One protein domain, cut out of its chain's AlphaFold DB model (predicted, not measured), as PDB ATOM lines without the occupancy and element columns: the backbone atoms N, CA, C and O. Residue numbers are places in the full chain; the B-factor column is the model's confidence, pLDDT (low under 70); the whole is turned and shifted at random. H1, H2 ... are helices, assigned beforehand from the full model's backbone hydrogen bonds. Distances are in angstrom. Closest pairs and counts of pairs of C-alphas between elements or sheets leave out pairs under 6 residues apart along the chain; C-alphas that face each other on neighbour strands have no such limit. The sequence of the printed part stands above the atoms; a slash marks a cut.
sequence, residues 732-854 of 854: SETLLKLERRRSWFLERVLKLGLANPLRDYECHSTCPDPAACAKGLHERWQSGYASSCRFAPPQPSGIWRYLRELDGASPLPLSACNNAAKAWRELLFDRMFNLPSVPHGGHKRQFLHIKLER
ATOM      1  N   SER A 732     -44.330  79.516  -8.547       97.69
ATOM      2  CA  SER A 732     -45.221  79.043  -9.613       97.69
ATOM      3  C   SER A 732     -44.460  78.388 -10.773       97.69
ATOM      4  O   SER A 732     -44.995  77.495 -11.433       97.69
ATOM      5  N   GLU A 733     -43.196  78.765 -10.993       96.50
ATOM      6  CA  GLU A 733     -42.318  78.123 -11.967       96.50
ATOM      7  C   GLU A 733     -41.864  76.735 -11.494       96.50
ATOM      8  O   GLU A 733     -41.986  75.765 -12.247       96.50
ATOM      9  N   THR A 734     -41.419  76.603 -10.241       97.19
ATOM     10  CA  THR A 734     -41.065  75.315  -9.626       97.19
ATOM     11  C   THR A 734     -42.261  74.363  -9.596       97.19
ATOM     12  O   THR A 734     -42.117  73.189  -9.947       97.19
ATOM     13  N   LEU A 735     -43.465  74.855  -9.289       97.50
ATOM     14  CA  LEU A 735     -44.705  74.077  -9.382       97.50
ATOM     15  C   LEU A 735     -44.992  73.612 -10.813       97.50
ATOM     16  O   LEU A 735     -45.228  72.425 -11.039       97.50
ATOM     17  N   LEU A 736     -44.886  74.501 -11.803       96.50
ATOM     18  CA  LEU A 736     -45.075  74.143 -13.209       96.50
ATOM     19  C   LEU A 736     -44.018  73.132 -13.698       96.50
ATOM     20  O   LEU A 736     -44.337  72.218 -14.465       96.50
ATOM     21  N   LYS A 737     -42.767  73.248 -13.235       96.81
ATOM     22  CA  LYS A 737     -41.687  72.280 -13.487       96.81
ATOM     23  C   LYS A 737     -42.004  70.917 -12.860       96.81
ATOM     24  O   LYS A 737     -41.862  69.899 -13.543       96.81
ATOM     25  N   LEU A 738     -42.510  70.878 -11.623       97.06
ATOM     26  CA  LEU A 738     -42.973  69.656 -10.952       97.06
ATOM     27  C   LEU A 738     -44.136  68.983 -11.687       97.06
ATOM     28  O   LEU A 738     -44.052  67.792 -11.991       97.06
ATOM     29  N   GLU A 739     -45.192  69.722 -12.025       96.25
ATOM     30  CA  GLU A 739     -46.367  69.166 -12.705       96.25
ATOM     31  C   GLU A 739     -46.026  68.623 -14.097       96.25
ATOM     32  O   GLU A 739     -46.444  67.512 -14.446       96.25
ATOM     33  N   ARG A 740     -45.203  69.345 -14.872       96.44
ATOM     34  CA  ARG A 740     -44.663  68.860 -16.154       96.44
ATOM     35  C   ARG A 740     -43.862  67.572 -15.961       96.44
ATOM     36  O   ARG A 740     -44.095  66.594 -16.674       96.44
ATOM     37  N   ARG A 741     -42.955  67.535 -14.977       96.38
ATOM     38  CA  ARG A 741     -42.084  66.377 -14.715       96.38
ATOM     39  C   ARG A 741     -42.866  65.144 -14.265       96.38
ATOM     40  O   ARG A 741     -42.591  64.046 -14.750       96.38
ATOM     41  N   ARG A 742     -43.871  65.334 -13.405       95.69
ATOM     42  CA  ARG A 742     -44.824  64.305 -12.966       95.69
ATOM     43  C   ARG A 742     -45.657  63.772 -14.131       95.69
ATOM     44  O   ARG A 742     -45.766  62.559 -14.291       95.69
ATOM     45  N   SER A 743     -46.202  64.656 -14.965       96.00
ATOM     46  CA  SER A 743     -47.035  64.280 -16.118       96.00
ATOM     47  C   SER A 743     -46.247  63.470 -17.151       96.00
ATOM     48  O   SER A 743     -46.688  62.400 -17.567       96.00
ATOM     49  N   TRP A 744     -45.035  63.926 -17.491       95.50
ATOM     50  CA  TRP A 744     -44.088  63.198 -18.342       95.50
ATOM     51  C   TRP A 744     -43.755  61.813 -17.770       95.50
ATOM     52  O   TRP A 744     -43.783  60.816 -18.490       95.50
ATOM     53  N   PHE A 745     -43.496  61.722 -16.463       95.94
ATOM     54  CA  PHE A 745     -43.207  60.449 -15.804       95.94
ATOM     55  C   PHE A 745     -44.386  59.470 -15.895       95.94
ATOM     56  O   PHE A 745     -44.185  58.326 -16.303       95.94
ATOM     57  N   LEU A 746     -45.612  59.916 -15.596       95.25
ATOM     58  CA  LEU A 746     -46.815  59.081 -15.697       95.25
ATOM     59  C   LEU A 746     -47.050  58.594 -17.137       95.25
ATOM     60  O   LEU A 746     -47.371  57.425 -17.344       95.25
ATOM     61  N   GLU A 747     -46.813  59.443 -18.141       95.88
ATOM     62  CA  GLU A 747     -46.891  59.061 -19.556       95.88
ATOM     63  C   GLU A 747     -45.878  57.955 -19.918       95.88
ATOM     64  O   GLU A 747     -46.211  57.001 -20.630       95.88
ATOM     65  N   ARG A 748     -44.645  58.026 -19.395       95.81
ATOM     66  CA  ARG A 748     -43.620  56.987 -19.598       95.81
ATOM     67  C   ARG A 748     -43.912  55.700 -18.815       95.81
ATOM     68  O   ARG A 748     -43.664  54.624 -19.358       95.81
ATOM     69  N   VAL A 749     -44.513  55.772 -17.622       95.31
ATOM     70  CA  VAL A 749     -45.005  54.588 -16.884       95.31
ATOM     71  C   VAL A 749     -46.118  53.876 -17.656       95.31
ATOM     72  O   VAL A 749     -46.037  52.665 -17.853       95.31
ATOM     73  N   LEU A 750     -47.107  54.609 -18.178       95.19
ATOM     74  CA  LEU A 750     -48.175  54.020 -18.996       95.19
ATOM     75  C   LEU A 750     -47.618  53.321 -20.247       95.19
ATOM     76  O   LEU A 750     -48.037  52.212 -20.571       95.19
ATOM     77  N   LYS A 751     -46.622  53.918 -20.915       95.94
ATOM     78  CA  LYS A 751     -45.923  53.287 -22.051       95.94
ATOM     79  C   LYS A 751     -45.117  52.041 -21.643       95.94
ATOM     80  O   LYS A 751     -45.062  51.095 -22.422       95.94
ATOM     81  N   LEU A 752     -44.537  51.994 -20.438       95.19
ATOM     82  CA  LEU A 752     -43.869  50.795 -19.902       95.19
ATOM     83  C   LEU A 752     -44.852  49.646 -19.622       95.19
ATOM     84  O   LEU A 752     -44.506  48.487 -19.852       95.19
ATOM     85  N   GLY A 753     -46.088  49.952 -19.217       95.38
ATOM     86  CA  GLY A 753     -47.169  48.964 -19.100       95.38
ATOM     87  C   GLY A 753     -47.564  48.307 -20.433       95.38
ATOM     88  O   GLY A 753     -48.098  47.202 -20.436       95.38
ATOM     89  N   LEU A 754     -47.262  48.953 -21.567       96.19
ATOM     90  CA  LEU A 754     -47.494  48.427 -22.920       96.19
ATOM     91  C   LEU A 754     -46.309  47.618 -23.484       96.19
ATOM     92  O   LEU A 754     -46.431  47.044 -24.568       96.19
ATOM     93  N   ALA A 755     -45.166  47.566 -22.790       96.44
ATOM     94  CA  ALA A 755     -44.022  46.762 -23.219       96.44
ATOM     95  C   ALA A 755     -44.340  45.262 -23.100       96.44
ATOM     96  O   ALA A 755     -44.899  44.822 -22.095       96.44
ATOM     97  N   ASN A 756     -43.954  44.459 -24.100       96.94
ATOM     98  CA  ASN A 756     -44.249  43.028 -24.103       96.94
ATOM     99  C   ASN A 756     -42.973  42.167 -24.157       96.94
ATOM    100  O   ASN A 756     -42.576  41.732 -25.242       96.94
ATOM    101  N   PRO A 757     -42.379  41.813 -22.998       96.75
ATOM    102  CA  PRO A 757     -41.201  40.946 -22.952       96.75
ATOM    103  C   PRO A 757     -41.381  39.597 -23.667       96.75
ATOM    104  O   PRO A 757     -40.408  39.048 -24.156       96.75
ATOM    105  N   LEU A 758     -42.605  39.067 -23.802       97.12
ATOM    106  CA  LEU A 758     -42.840  37.787 -24.488       97.12
ATOM    107  C   LEU A 758     -42.539  37.850 -26.001       97.12
ATOM    108  O   LEU A 758     -42.295  36.817 -26.613       97.12
ATOM    109  N   ARG A 759     -42.565  39.051 -26.594       97.25
ATOM    110  CA  ARG A 759     -42.207  39.311 -27.999       97.25
ATOM    111  C   ARG A 759     -40.863  40.035 -28.127       97.25
ATOM    112  O   ARG A 759     -40.133  39.793 -29.077       97.25
ATOM    113  N   ASP A 760     -40.576  40.942 -27.195       96.56
ATOM    114  CA  ASP A 760     -39.513  41.944 -27.331       96.56
ATOM    115  C   ASP A 760     -38.196  41.556 -26.620       96.56
ATOM    116  O   ASP A 760     -37.217  42.298 -26.716       96.56
ATOM    117  N   TYR A 761     -38.157  40.432 -25.887       97.56
ATOM    118  CA  TYR A 761     -36.953  39.902 -25.230       97.56
ATOM    119  C   TYR A 761     -36.339  38.733 -26.002       97.56
ATOM    120  O   TYR A 761     -36.928  37.658 -26.112       97.56
ATOM    121  N   GLU A 762     -35.093  38.919 -26.427       96.31
ATOM    122  CA  GLU A 762     -34.228  37.849 -26.912       96.31
ATOM    123  C   GLU A 762     -33.341  37.349 -25.762       96.31
ATOM    124  O   GLU A 762     -32.639  38.119 -25.099       96.31
ATOM    125  N   CYS A 763     -33.383  36.043 -25.499       96.19
ATOM    126  CA  CYS A 763     -32.550  35.416 -24.477       96.19
ATOM    127  C   CYS A 763     -31.129  35.150 -25.005       96.19
ATOM    128  O   CYS A 763     -30.905  35.030 -26.207       96.19
ATOM    129  N   HIS A 764     -30.157  35.008 -24.100       93.94
ATOM    130  CA  HIS A 764     -28.784  34.642 -24.463       93.94
ATOM    131  C   HIS A 764     -28.726  33.319 -25.260       93.94
ATOM    132  O   HIS A 764     -29.435  32.365 -24.942       93.94
ATOM    133  N   SER A 765     -27.846  33.258 -26.264       95.62
ATOM    134  CA  SER A 765     -27.816  32.235 -27.324       95.62
ATOM    135  C   SER A 765     -27.544  30.794 -26.876       95.62
ATOM    136  O   SER A 765     -27.855  29.873 -27.622       95.62
ATOM    137  N   THR A 766     -27.001  30.573 -25.675       95.75
ATOM    138  CA  THR A 766     -26.820  29.222 -25.099       95.75
ATOM    139  C   THR A 766     -28.007  28.753 -24.243       95.75
ATOM    140  O   THR A 766     -27.927  27.725 -23.573       95.75
ATOM    141  N   CYS A 767     -29.120  29.495 -24.238       96.25
ATOM    142  CA  CYS A 767     -30.321  29.129 -23.493       96.25
ATOM    143  C   CYS A 767     -31.024  27.896 -24.103       96.25
ATOM    144  O   CYS A 767     -31.345  27.926 -25.291       96.25
ATOM    145  N   PRO A 768     -31.338  26.848 -23.312       96.38
ATOM    146  CA  PRO A 768     -32.018  25.653 -23.816       96.38
ATOM    147  C   PRO A 768     -33.507  25.876 -24.128       96.38
ATOM    148  O   PRO A 768     -34.070  25.140 -24.931       96.38
ATOM    149  N   ASP A 769     -34.142  26.879 -23.512       96.62
ATOM    150  CA  ASP A 769     -35.510  27.305 -23.825       96.62
ATOM    151  C   ASP A 769     -35.635  28.842 -23.704       96.62
ATOM    152  O   ASP A 769     -35.910  29.381 -22.619       96.62
ATOM    153  N   PRO A 770     -35.409  29.587 -24.803       95.31
ATOM    154  CA  PRO A 770     -35.562  31.037 -24.807       95.31
ATOM    155  C   PRO A 770     -37.028  31.473 -24.646       95.31
ATOM    156  O   PRO A 770     -37.273  32.553 -24.106       95.31
ATOM    157  N   ALA A 771     -38.001  30.646 -25.045       96.25
ATOM    158  CA  ALA A 771     -39.424  30.975 -24.982       96.25
ATOM    159  C   ALA A 771     -39.957  30.909 -23.541       96.25
ATOM    160  O   ALA A 771     -40.650  31.828 -23.096       96.25
ATOM    161  N   ALA A 772     -39.566  29.894 -22.763       95.44
ATOM    162  CA  ALA A 772     -39.847  29.843 -21.330       95.44
ATOM    163  C   ALA A 772     -39.156  30.985 -20.568       95.44
ATOM    164  O   ALA A 772     -39.751  31.547 -19.646       95.44
ATOM    165  N   CYS A 773     -37.947  31.395 -20.972       95.69
ATOM    166  CA  CYS A 773     -37.286  32.567 -20.386       95.69
ATOM    167  C   CYS A 773     -38.041  33.873 -20.686       95.69
ATOM    168  O   CYS A 773     -38.250  34.671 -19.771       95.69
ATOM    169  N   ALA A 774     -38.509  34.073 -21.923       96.19
ATOM    170  CA  ALA A 774     -39.326  35.228 -22.301       96.19
ATOM    171  C   ALA A 774     -40.679  35.255 -21.568       96.19
ATOM    172  O   ALA A 774     -41.086  36.301 -21.058       96.19
ATOM    173  N   LYS A 775     -41.343  34.099 -21.420       96.69
ATOM    174  CA  LYS A 775     -42.579  33.958 -20.631       96.69
ATOM    175  C   LYS A 775     -42.353  34.261 -19.151       96.69
ATOM    176  O   LYS A 775     -43.069  35.085 -18.590       96.69
ATOM    177  N   GLY A 776     -41.327  33.669 -18.540       94.31
ATOM    178  CA  GLY A 776     -40.981  33.916 -17.139       94.31
ATOM    179  C   GLY A 776     -40.596  35.374 -16.871       94.31
ATOM    180  O   GLY A 776     -40.938  35.915 -15.822       94.31
ATOM    181  N   LEU A 777     -39.941  36.050 -17.823       95.44
ATOM    182  CA  LEU A 777     -39.685  37.490 -17.748       95.44
ATOM    183  C   LEU A 777     -40.975  38.314 -17.887       95.44
ATOM    184  O   LEU A 777     -41.167  39.252 -17.115       95.44
ATOM    185  N   HIS A 778     -41.868  37.963 -18.817       96.44
ATOM    186  CA  HIS A 778     -43.158  38.636 -18.995       96.44
ATOM    187  C   HIS A 778     -44.037  38.531 -17.738       96.44
ATOM    188  O   HIS A 778     -44.552  39.544 -17.272       96.44
ATOM    189  N   GLU A 779     -44.166  37.344 -17.142       95.69
ATOM    190  CA  GLU A 779     -44.942  37.128 -15.909       95.69
ATOM    191  C   GLU A 779     -44.424  38.003 -14.752       95.69
ATOM    192  O   GLU A 779     -45.204  38.640 -14.041       95.69
ATOM    193  N   ARG A 780     -43.098  38.121 -14.612       94.44
ATOM    194  CA  ARG A 780     -42.462  38.984 -13.602       94.44
ATOM    195  C   ARG A 780     -42.615  40.469 -13.909       94.44
ATOM    196  O   ARG A 780     -42.812  41.244 -12.980       94.44
ATOM    197  N   TRP A 781     -42.555  40.864 -15.180       95.50
ATOM    198  CA  TRP A 781     -42.802  42.241 -15.614       95.50
ATOM    199  C   TRP A 781     -44.227  42.680 -15.272       95.50
ATOM    200  O   TRP A 781     -44.410  43.721 -14.650       95.50
ATOM    201  N   GLN A 782     -45.225  41.849 -15.588       95.81
ATOM    202  CA  GLN A 782     -46.623  42.111 -15.234       95.81
ATOM    203  C   GLN A 782     -46.827  42.151 -13.712       95.81
ATOM    204  O   GLN A 782     -47.487  43.056 -13.206       95.81
ATOM    205  N   SER A 783     -46.202  41.236 -12.960       94.56
ATOM    206  CA  SER A 783     -46.252  41.240 -11.489       94.56
ATOM    207  C   SER A 783     -45.594  42.485 -10.875       94.56
ATOM    208  O   SER A 783     -46.137  43.063  -9.932       94.56
ATOM    209  N   GLY A 784     -44.446  42.921 -11.403       93.50
ATOM    210  CA  GLY A 784     -43.751  44.139 -10.980       93.50
ATOM    211  C   GLY A 784     -44.554  45.398 -11.305       93.50
ATOM    212  O   GLY A 784     -44.759  46.238 -10.431       93.50
ATOM    213  N   TYR A 785     -45.107  45.483 -12.518       95.25
ATOM    214  CA  TYR A 785     -45.966  46.588 -12.946       95.25
ATOM    215  C   TYR A 785     -47.219  46.699 -12.072       95.25
ATOM    216  O   TYR A 785     -47.468  47.749 -11.477       95.25
ATOM    217  N   ALA A 786     -47.949  45.593 -11.893       93.88
ATOM    218  CA  ALA A 786     -49.113  45.535 -11.013       93.88
ATOM    219  C   ALA A 786     -48.771  45.918  -9.562       93.88
ATOM    220  O   ALA A 786     -49.560  46.602  -8.918       93.88
ATOM    221  N   SER A 787     -47.587  45.542  -9.061       92.12
ATOM    222  CA  SER A 787     -47.120  45.930  -7.721       92.12
ATOM    223  C   SER A 787     -46.803  47.427  -7.624       92.12
ATOM    224  O   SER A 787     -47.214  48.073  -6.662       92.12
ATOM    225  N   SER A 788     -46.140  48.001  -8.634       91.50
ATOM    226  CA  SER A 788     -45.793  49.431  -8.684       91.50
ATOM    227  C   SER A 788     -46.995  50.370  -8.817       91.50
ATOM    228  O   SER A 788     -46.930  51.510  -8.366       91.50
ATOM    229  N   CYS A 789     -48.097  49.880  -9.391       91.06
ATOM    230  CA  CYS A 789     -49.343  50.622  -9.590       91.06
ATOM    231  C   CYS A 789     -50.440  50.236  -8.575       91.06
ATOM    232  O   CYS A 789     -51.596  50.614  -8.751       91.06
ATOM    233  N   ARG A 790     -50.111  49.457  -7.530       89.88
ATOM    234  CA  ARG A 790     -51.092  48.936  -6.558       89.88
ATOM    235  C   ARG A 790     -51.581  49.980  -5.551       89.88
ATOM    236  O   ARG A 790     -52.703  49.865  -5.060       89.88
ATOM    237  N   PHE A 791     -50.733  50.940  -5.194       79.56
ATOM    238  CA  PHE A 791     -50.973  51.877  -4.099       79.56
ATOM    239  C   PHE A 791     -50.784  53.314  -4.594       79.56
ATOM    240  O   PHE A 791     -49.659  53.716  -4.871       79.56
ATOM    241  N   ALA A 792     -51.887  54.071  -4.668       80.75
ATOM    242  CA  ALA A 792     -51.920  55.461  -5.142       80.75
ATOM    243  C   ALA A 792     -51.355  55.624  -6.586       80.75
ATOM    244  O   ALA A 792     -51.175  54.625  -7.289       80.75
ATOM    245  N   PRO A 793     -51.132  56.851  -7.104       87.75
ATOM    246  CA  PRO A 793     -50.352  57.038  -8.327       87.75
ATOM    247  C   PRO A 793     -48.940  56.451  -8.159       87.75
ATOM    248  O   PRO A 793     -48.354  56.598  -7.086       87.75
ATOM    249  N   PRO A 794     -48.374  55.808  -9.195       92.88
ATOM    250  CA  PRO A 794     -47.128  55.059  -9.068       92.88
ATOM    251  C   PRO A 794     -45.970  55.970  -8.643       92.88
ATOM    252  O   PRO A 794     -45.675  56.955  -9.317       92.88
ATOM    253  N   GLN A 795     -45.293  55.636  -7.545       93.88
ATOM    254  CA  GLN A 795     -44.152  56.412  -7.048       93.88
ATOM    255  C   GLN A 795     -42.905  56.150  -7.918       93.88
ATOM    256  O   GLN A 795     -42.608  54.980  -8.179       93.88
ATOM    257  N   PRO A 796     -42.144  57.171  -8.353       94.62
ATOM    258  CA  PRO A 796     -40.909  56.998  -9.117       94.62
ATOM    259  C   PRO A 796     -39.908  55.991  -8.521       94.62
ATOM    260  O   PRO A 796     -39.483  55.079  -9.234       94.62
ATOM    261  N   SER A 797     -39.560  56.068  -7.234       92.19
ATOM    262  CA  SER A 797     -38.683  55.072  -6.590       92.19
ATOM    263  C   SER A 797     -39.304  53.672  -6.509       92.19
ATOM    264  O   SER A 797     -38.592  52.678  -6.677       92.19
ATOM    265  N   GLY A 798     -40.626  53.569  -6.351       92.75
ATOM    266  CA  GLY A 798     -41.360  52.305  -6.460       92.75
ATOM    267  C   GLY A 798     -41.275  51.698  -7.867       92.75
ATOM    268  O   GLY A 798     -40.944  50.526  -8.020       92.75
ATOM    269  N   ILE A 799     -41.501  52.507  -8.905       94.56
ATOM    270  CA  ILE A 799     -41.378  52.128 -10.322       94.56
ATOM    271  C   ILE A 799     -39.957  51.676 -10.663       94.56
ATOM    272  O   ILE A 799     -39.782  50.657 -11.331       94.56
ATOM    273  N   TRP A 800     -38.939  52.389 -10.174       92.75
ATOM    274  CA  TRP A 800     -37.542  51.983 -10.303       92.75
ATOM    275  C   TRP A 800     -37.322  50.582  -9.722       92.75
ATOM    276  O   TRP A 800     -36.906  49.666 -10.436       92.75
ATOM    277  N   ARG A 801     -37.685  50.392  -8.452       92.12
ATOM    278  CA  ARG A 801     -37.478  49.145  -7.712       92.12
ATOM    279  C   ARG A 801     -38.219  47.955  -8.334       92.12
ATOM    280  O   ARG A 801     -37.635  46.896  -8.571       92.12
ATOM    281  N   TYR A 802     -39.498  48.124  -8.659       93.19
ATOM    282  CA  TYR A 802     -40.335  47.026  -9.146       93.19
ATOM    283  C   TYR A 802     -40.198  46.723 -10.645       93.19
ATOM    284  O   TYR A 802     -40.512  45.599 -11.022       93.19
ATOM    285  N   LEU A 803     -39.743  47.655 -11.500       92.94
ATOM    286  CA  LEU A 803     -39.600  47.412 -12.951       92.94
ATOM    287  C   LEU A 803     -38.150  47.303 -13.426       92.94
ATOM    288  O   LEU A 803     -37.833  46.406 -14.210       92.94
ATOM    289  N   ARG A 804     -37.259  48.194 -12.972       91.62
ATOM    290  CA  ARG A 804     -35.845  48.155 -13.373       91.62
ATOM    291  C   ARG A 804     -35.150  46.976 -12.696       91.62
ATOM    292  O   ARG A 804     -34.598  46.095 -13.358       91.62
ATOM    293  N   GLU A 805     -35.223  46.947 -11.370       89.00
ATOM    294  CA  GLU A 805     -34.516  45.966 -10.547       89.00
ATOM    295  C   GLU A 805     -35.260  44.607 -10.542       89.00
ATOM    296  O   GLU A 805     -34.608  43.563 -10.642       89.00
ATOM    297  N   LEU A 806     -36.604  44.616 -10.622       83.88
ATOM    298  CA  LEU A 806     -37.522  43.493 -10.317       83.88
ATOM    299  C   LEU A 806     -37.372  42.994  -8.873       83.88
ATOM    300  O   LEU A 806     -37.336  41.788  -8.607       83.88
ATOM    301  N   ASP A 807     -37.273  43.926  -7.931       79.25
ATOM    302  CA  ASP A 807     -37.122  43.580  -6.525       79.25
ATOM    303  C   ASP A 807     -38.350  42.793  -6.022       79.25
ATOM    304  O   ASP A 807     -39.498  43.179  -6.250       79.25
ATOM    305  N   GLY A 808     -38.105  41.647  -5.378       76.12
ATOM    306  CA  GLY A 808     -39.140  40.695  -4.951       76.12
ATOM    307  C   GLY A 808     -39.466  39.565  -5.943       76.12
ATOM    308  O   GLY A 808     -40.155  38.619  -5.563       76.12
ATOM    309  N   ALA A 809     -38.954  39.590  -7.180       79.81
ATOM    310  CA  ALA A 809     -39.064  38.445  -8.088       79.81
ATOM    311  C   ALA A 809     -38.046  37.342  -7.738       79.81
ATOM    312  O   ALA A 809     -36.884  37.619  -7.436       79.81
ATOM    313  N   SER A 810     -38.443  36.070  -7.849       83.62
ATOM    314  CA  SER A 810     -37.493  34.946  -7.800       83.62
ATOM    315  C   SER A 810     -36.472  35.043  -8.951       83.62
ATOM    316  O   SER A 810     -36.802  35.582 -10.008       83.62
ATOM    317  N   PRO A 811     -35.229  34.540  -8.823       83.38
ATOM    318  CA  PRO A 811     -34.262  34.549  -9.929       83.38
ATOM    319  C   PRO A 811     -34.713  33.651 -11.098       83.38
ATOM    320  O   PRO A 811     -35.554  32.767 -10.926       83.38
ATOM    321  N   LEU A 812     -34.219  33.889 -12.319       81.19
ATOM    322  CA  LEU A 812     -34.356  32.903 -13.410       81.19
ATOM    323  C   LEU A 812     -33.456  31.683 -13.115       81.19
ATOM    324  O   LEU A 812     -32.405  31.854 -12.498       81.19
ATOM    325  N   PRO A 813     -33.825  30.462 -13.560       77.31
ATOM    326  CA  PRO A 813     -33.128  29.224 -13.183       77.31
ATOM    327  C   PRO A 813     -31.681  29.128 -13.696       77.31
ATOM    328  O   PRO A 813     -30.898  28.341 -13.174       77.31
ATOM    329  N   LEU A 814     -31.312  29.931 -14.700       81.62
ATOM    330  CA  LEU A 814     -29.949  30.055 -15.211       81.62
ATOM    331  C   LEU A 814     -29.447  31.485 -14.999       81.62
ATOM    332  O   LEU A 814     -30.091  32.448 -15.419       81.62
ATOM    333  N   SER A 815     -28.262  31.625 -14.399       87.62
ATOM    334  CA  SER A 815     -27.635  32.923 -14.103       87.62
ATOM    335  C   SER A 815     -27.388  33.763 -15.362       87.62
ATOM    336  O   SER A 815     -27.664  34.961 -15.360       87.62
ATOM    337  N   ALA A 816     -26.960  33.141 -16.465       92.00
ATOM    338  CA  ALA A 816     -26.788  33.810 -17.758       92.00
ATOM    339  C   ALA A 816     -28.109  34.401 -18.292       92.00
ATOM    340  O   ALA A 816     -28.148  35.561 -18.705       92.00
ATOM    341  N   CYS A 817     -29.210  33.647 -18.211       93.75
ATOM    342  CA  CYS A 817     -30.543  34.115 -18.597       93.75
ATOM    343  C   CYS A 817     -31.034  35.231 -17.662       93.75
ATOM    344  O   CYS A 817     -31.574  36.230 -18.132       93.75
ATOM    345  N   ASN A 818     -30.781  35.115 -16.353       92.94
ATOM    346  CA  ASN A 818     -31.092  36.156 -15.370       92.94
ATOM    347  C   ASN A 818     -30.359  37.476 -15.670       92.94
ATOM    348  O   ASN A 818     -30.964  38.547 -15.608       92.94
ATOM    349  N   ASN A 819     -29.082  37.398 -16.052       92.88
ATOM    350  CA  ASN A 819     -28.260  38.554 -16.411       92.88
ATOM    351  C   ASN A 819     -28.710  39.187 -17.737       92.88
ATOM    352  O   ASN A 819     -28.870  40.405 -17.795       92.88
ATOM    353  N   ALA A 820     -29.000  38.385 -18.768       94.44
ATOM    354  CA  ALA A 820     -29.564  38.877 -20.027       94.44
ATOM    355  C   ALA A 820     -30.923  39.567 -19.808       94.44
ATOM    356  O   ALA A 820     -31.154  40.673 -20.292       94.44
ATOM    357  N   ALA A 821     -31.803  38.955 -19.008       94.12
ATOM    358  CA  ALA A 821     -33.089  39.535 -18.632       94.12
ATOM    359  C   ALA A 821     -32.940  40.829 -17.814       94.12
ATOM    360  O   ALA A 821     -33.767  41.728 -17.956       94.12
ATOM    361  N   LYS A 822     -31.914  40.947 -16.958       93.50
ATOM    362  CA  LYS A 822     -31.610  42.188 -16.229       93.50
ATOM    363  C   LYS A 822     -31.154  43.293 -17.187       93.50
ATOM    364  O   LYS A 822     -31.756  44.362 -17.184       93.50
ATOM    365  N   ALA A 823     -30.167  43.013 -18.038       92.88
ATOM    366  CA  ALA A 823     -29.643  43.977 -19.005       92.88
ATOM    367  C   ALA A 823     -30.734  44.495 -19.961       92.88
ATOM    368  O   ALA A 823     -30.808  45.694 -20.219       92.88
ATOM    369  N   TRP A 824     -31.631  43.616 -20.424       95.25
ATOM    370  CA  TRP A 824     -32.773  44.001 -21.258       95.25
ATOM    371  C   TRP A 824     -33.727  44.974 -20.547       95.25
ATOM    372  O   TRP A 824     -34.110  45.987 -21.132       95.25
ATOM    373  N   ARG A 825     -34.075  44.720 -19.275       94.25
ATOM    374  CA  ARG A 825     -34.941  45.623 -18.492       94.25
ATOM    375  C   ARG A 825     -34.283  46.964 -18.226       94.25
ATOM    376  O   ARG A 825     -34.938  47.990 -18.368       94.25
ATOM    377  N   GLU A 826     -33.008  46.961 -17.845       92.62
ATOM    378  CA  GLU A 826     -32.252  48.191 -17.603       92.62
ATOM    379  C   GLU A 826     -32.179  49.039 -18.878       92.62
ATOM    380  O   GLU A 826     -32.483  50.227 -18.820       92.62
ATOM    381  N   LEU A 827     -31.902  48.423 -20.034       93.31
ATOM    382  CA  LEU A 827     -31.882  49.094 -21.337       93.31
ATOM    383  C   LEU A 827     -33.263  49.616 -21.767       93.31
ATOM    384  O   LEU A 827     -33.355  50.732 -22.278       93.31
ATOM    385  N   LEU A 828     -34.335  48.840 -21.568       94.38
ATOM    386  CA  LEU A 828     -35.708  49.277 -21.846       94.38
ATOM    387  C   LEU A 828     -36.089  50.473 -20.965       94.38
ATOM    388  O   LEU A 828     -36.583  51.477 -21.471       94.38
ATOM    389  N   PHE A 829     -35.837  50.378 -19.660       93.94
ATOM    390  CA  PHE A 829     -36.152  51.418 -18.684       93.94
ATOM    391  C   PHE A 829     -35.343  52.697 -18.947       93.94
ATOM    392  O   PHE A 829     -35.911  53.789 -18.968       93.94
ATOM    393  N   ASP A 830     -34.039  52.571 -19.220       92.19
ATOM    394  CA  ASP A 830     -33.174  53.700 -19.576       92.19
ATOM    395  C   ASP A 830     -33.654  54.397 -20.853       92.19
ATOM    396  O   ASP A 830     -33.818  55.617 -20.857       92.19
ATOM    397  N   ARG A 831     -33.967  53.633 -21.909       93.19
ATOM    398  CA  ARG A 831     -34.510  54.166 -23.169       93.19
ATOM    399  C   ARG A 831     -35.869  54.841 -22.974       93.19
ATOM    400  O   ARG A 831     -36.134  55.865 -23.593       93.19
ATOM    401  N   MET A 832     -36.732  54.293 -22.119       92.44
ATOM    402  CA  MET A 832     -38.071  54.835 -21.871       92.44
ATOM    403  C   MET A 832     -38.065  56.154 -21.092       92.44
ATOM    404  O   MET A 832     -38.940  56.991 -21.329       92.44
ATOM    405  N   PHE A 833     -37.082  56.361 -20.215       92.19
ATOM    406  CA  PHE A 833     -36.916  57.578 -19.411       92.19
ATOM    407  C   PHE A 833     -35.761  58.487 -19.881       92.19
ATOM    408  O   PHE A 833     -35.374  59.398 -19.153       92.19
ATOM    409  N   ASN A 834     -35.216  58.259 -21.084       90.62
ATOM    410  CA  ASN A 834     -34.069  58.984 -21.654       90.62
ATOM    411  C   ASN A 834     -32.871  59.092 -20.676       90.62
ATOM    412  O   ASN A 834     -32.192  60.118 -20.611       90.62
ATOM    413  N   LEU A 835     -32.622  58.053 -19.872       86.31
ATOM    414  CA  LEU A 835     -31.523  58.046 -18.907       86.31
ATOM    415  C   LEU A 835     -30.197  57.785 -19.640       86.31
ATOM    416  O   LEU A 835     -30.130  56.844 -20.434       86.31
ATOM    417  N   PRO A 836     -29.126  58.556 -19.367       80.38
ATOM    418  CA  PRO A 836     -27.841  58.339 -20.018       80.38
ATOM    419  C   PRO A 836     -27.313  56.939 -19.695       80.38
ATOM    420  O   PRO A 836     -27.313  56.499 -18.539       80.38
ATOM    421  N   SER A 837     -26.831  56.238 -20.719       73.38
ATOM    422  CA  SER A 837     -26.272  54.888 -20.618       73.38
ATOM    423  C   SER A 837     -24.874  54.914 -19.988       73.38
ATOM    424  O   SER A 837     -23.874  54.651 -20.654       73.38
ATOM    425  N   VAL A 838     -24.797  55.264 -18.699       63.19
ATOM    426  CA  VAL A 838     -23.538  55.368 -17.943       63.19
ATOM    427  C   VAL A 838     -22.805  54.017 -17.963       63.19
ATOM    428  O   VAL A 838     -23.373  53.034 -17.467       63.19
ATOM    429  N   PRO A 839     -21.561  53.947 -18.481       64.31
ATOM    430  CA  PRO A 839     -20.802  52.705 -18.592       64.31
ATOM    431  C   PRO A 839     -20.232  52.279 -17.230       64.31
ATOM    432  O   PRO A 839     -19.091  52.578 -16.902       64.31
ATOM    433  N   HIS A 840     -21.044  51.574 -16.435       61.09
ATOM    434  CA  HIS A 840     -20.694  50.846 -15.197       61.09
ATOM    435  C   HIS A 840     -20.017  51.628 -14.039       61.09
ATOM    436  O   HIS A 840     -19.869  51.085 -12.945       61.09
ATOM    437  N   GLY A 841     -19.648  52.899 -14.221       54.31
ATOM    438  CA  GLY A 841     -18.900  53.696 -13.247       54.31
ATOM    439  C   GLY A 841     -19.740  54.326 -12.131       54.31
ATOM    440  O   GLY A 841     -20.169  55.467 -12.261       54.31
ATOM    441  N   GLY A 842     -19.902  53.607 -11.014       57.34
ATOM    442  CA  GLY A 842     -19.997  54.132  -9.636       57.34
ATOM    443  C   GLY A 842     -21.207  54.981  -9.197       57.34
ATOM    444  O   GLY A 842     -21.691  54.805  -8.079       57.34
ATOM    445  N   HIS A 843     -21.704  55.907 -10.015       60.47
ATOM    446  CA  HIS A 843     -22.690  56.898  -9.582       60.47
ATOM    447  C   HIS A 843     -24.101  56.302  -9.466       60.47
ATOM    448  O   HIS A 843     -24.662  55.786 -10.437       60.47
ATOM    449  N   LYS A 844     -24.710  56.428  -8.276       63.38
ATOM    450  CA  LYS A 844     -26.132  56.120  -8.053       63.38
ATOM    451  C   LYS A 844     -26.975  56.982  -8.998       63.38
ATOM    452  O   LYS A 844     -27.011  58.202  -8.861       63.38
ATOM    453  N   ARG A 845     -27.650  56.354  -9.964       66.12
ATOM    454  CA  ARG A 845     -28.488  57.057 -10.945       66.12
ATOM    455  C   ARG A 845     -29.701  57.682 -10.241       66.12
ATOM    456  O   ARG A 845     -30.610  56.967  -9.832       66.12
ATOM    457  N   GLN A 846     -29.710  59.009 -10.106       68.56
ATOM    458  CA  GLN A 846     -30.825  59.780  -9.538       68.56
ATOM    459  C   GLN A 846     -32.041  59.725 -10.471       68.56
ATOM    460  O   GLN A 846     -32.152  60.511 -11.418       68.56
ATOM    461  N   PHE A 847     -32.945  58.781 -10.214       74.62
ATOM    462  CA  PHE A 847     -34.193  58.665 -10.958       74.62
ATOM    463  C   PHE A 847     -35.134  59.838 -10.660       74.62
ATOM    464  O   PHE A 847     -35.289  60.221  -9.508       74.62
ATOM    465  N   LEU A 848     -35.732  60.381 -11.725       79.12
ATOM    466  CA  LEU A 848     -36.690  61.490 -11.739       79.12
ATOM    467  C   LEU A 848     -36.380  62.665 -10.785       79.12
ATOM    468  O   LEU A 848     -37.026  62.855  -9.762       79.12
ATOM    469  N   HIS A 849     -35.443  63.511 -11.206       85.44
ATOM    470  CA  HIS A 849     -35.209  64.837 -10.632       85.44
ATOM    471  C   HIS A 849     -35.578  65.949 -11.629       85.44
ATOM    472  O   HIS A 849     -35.729  65.699 -12.837       85.44
ATOM    473  N   ILE A 850     -35.668  67.175 -11.121       85.31
ATOM    474  CA  ILE A 850     -35.703  68.436 -11.874       85.31
ATOM    475  C   ILE A 850     -34.319  69.093 -11.755       85.31
ATOM    476  O   ILE A 850     -33.585  68.834 -10.801       85.31
ATOM    477  N   LYS A 851     -33.925  69.899 -12.744       83.75
ATOM    478  CA  LYS A 851     -32.770  70.796 -12.626       83.75
ATOM    479  C   LYS A 851     -33.273  72.192 -12.277       83.75
ATOM    480  O   LYS A 851     -34.231  72.647 -12.896       83.75
ATOM    481  N   LEU A 852     -32.603  72.865 -11.348       81.50
ATOM    482  CA  LEU A 852     -32.698  74.317 -11.279       81.50
ATOM    483  C   LEU A 852     -32.005  74.871 -12.533       81.50
ATOM    484  O   LEU A 852     -30.875  74.483 -12.837       81.50
ATOM    485  N   GLU A 853     -32.718  75.694 -13.288       77.69
ATOM    486  CA  GLU A 853     -32.173  76.463 -14.410       77.69
ATOM    487  C   GLU A 853     -31.776  77.843 -13.854       77.69
ATOM    488  O   GLU A 853     -32.372  78.287 -12.871       77.69
ATOM    489  N   ARG A 854     -30.729  78.457 -14.417       57.78
ATOM    490  CA  ARG A 854     -30.240  79.798 -14.049       57.78
ATOM    491  C   ARG A 854     -30.735  80.830 -15.059       57.78
ATOM    492  O   ARG A 854     -30.856  80.434 -16.240       57.78
TER     493      ARG A 854
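AT A GLANCE: This is residues 732 to 854 of the 854 residues of an uncharacterized protein of Tilletiaria anomala (strain ATCC 24038 / CBS 436.72 / UBC 951) (UniProt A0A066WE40). A long helix, H1, reaches out from a small body in which H3, H4 and H5 fold back on one another, their centres making a triangle, with the four-residue H2 packed on H3. After H5 a tail without a named helix sticks out at residues 839 to 844, then runs back toward the far end of H1. The printed part has 123 residues, with five named helices, H1 to H5 in chain order, and no named strand: all helix. It is only just compact, close to loose, with a radius of gyration of the C-alphas of 16.0 A, and elongated, spanning 57 by 33 by 23 A.

HOW THE PARTS SIT: H1, residues 732 to 753, and H5, residues 815 to 832, only just touch, with 3 pairs of C-alphas within 8 A, through residues 748 to 752 and 829 to 832 alone; the closest C-alphas, of Arg 748 and Met 832, are 6.4 A apart. H5 touches H4, residues 796 to 805, with residues 822 to 829 alone, in a helical hairpin whose closest C-alphas, of Arg 804 and Glu 826, are 5.6 A apart, at a tilt of 36 degrees, only just steep. H4 also forms a helical hairpin with H3, residues 770 to 788, which touches it with residues 781 to 788 alone, at a shallow tilt of 15 degrees; the closest C-alphas, of Gly 784 and Tyr 802, are 4.8 A apart. H2, residues 757 to 760, touches H3, the closest C-alphas being those of Leu 758 and Ala 774, 4.9 A apart, and is apart from H4. In H1, H3 and H5 every O i to N i+4 pair is within hydrogen-bond range, in H4 5 of 6; H2 is too short for such a pair.

IN THESE COORDINATES: H1 runs 31.6 A from C-alpha 732 at (-45.221, 79.043, -9.613), H3 26.5 A, H4 12.8 A, and H5 25.5 A to C-alpha 832 at (-38.071, 54.835, -21.871); H2 measures 4.8 A.

THE WHOLE: The two C-alphas farthest apart, of Ser 732 and Pro 768, are 56.8 A apart. The printed part has no cut, no link between helices is long, and pLDDT is under 70 at residues 838 to 846 and 854.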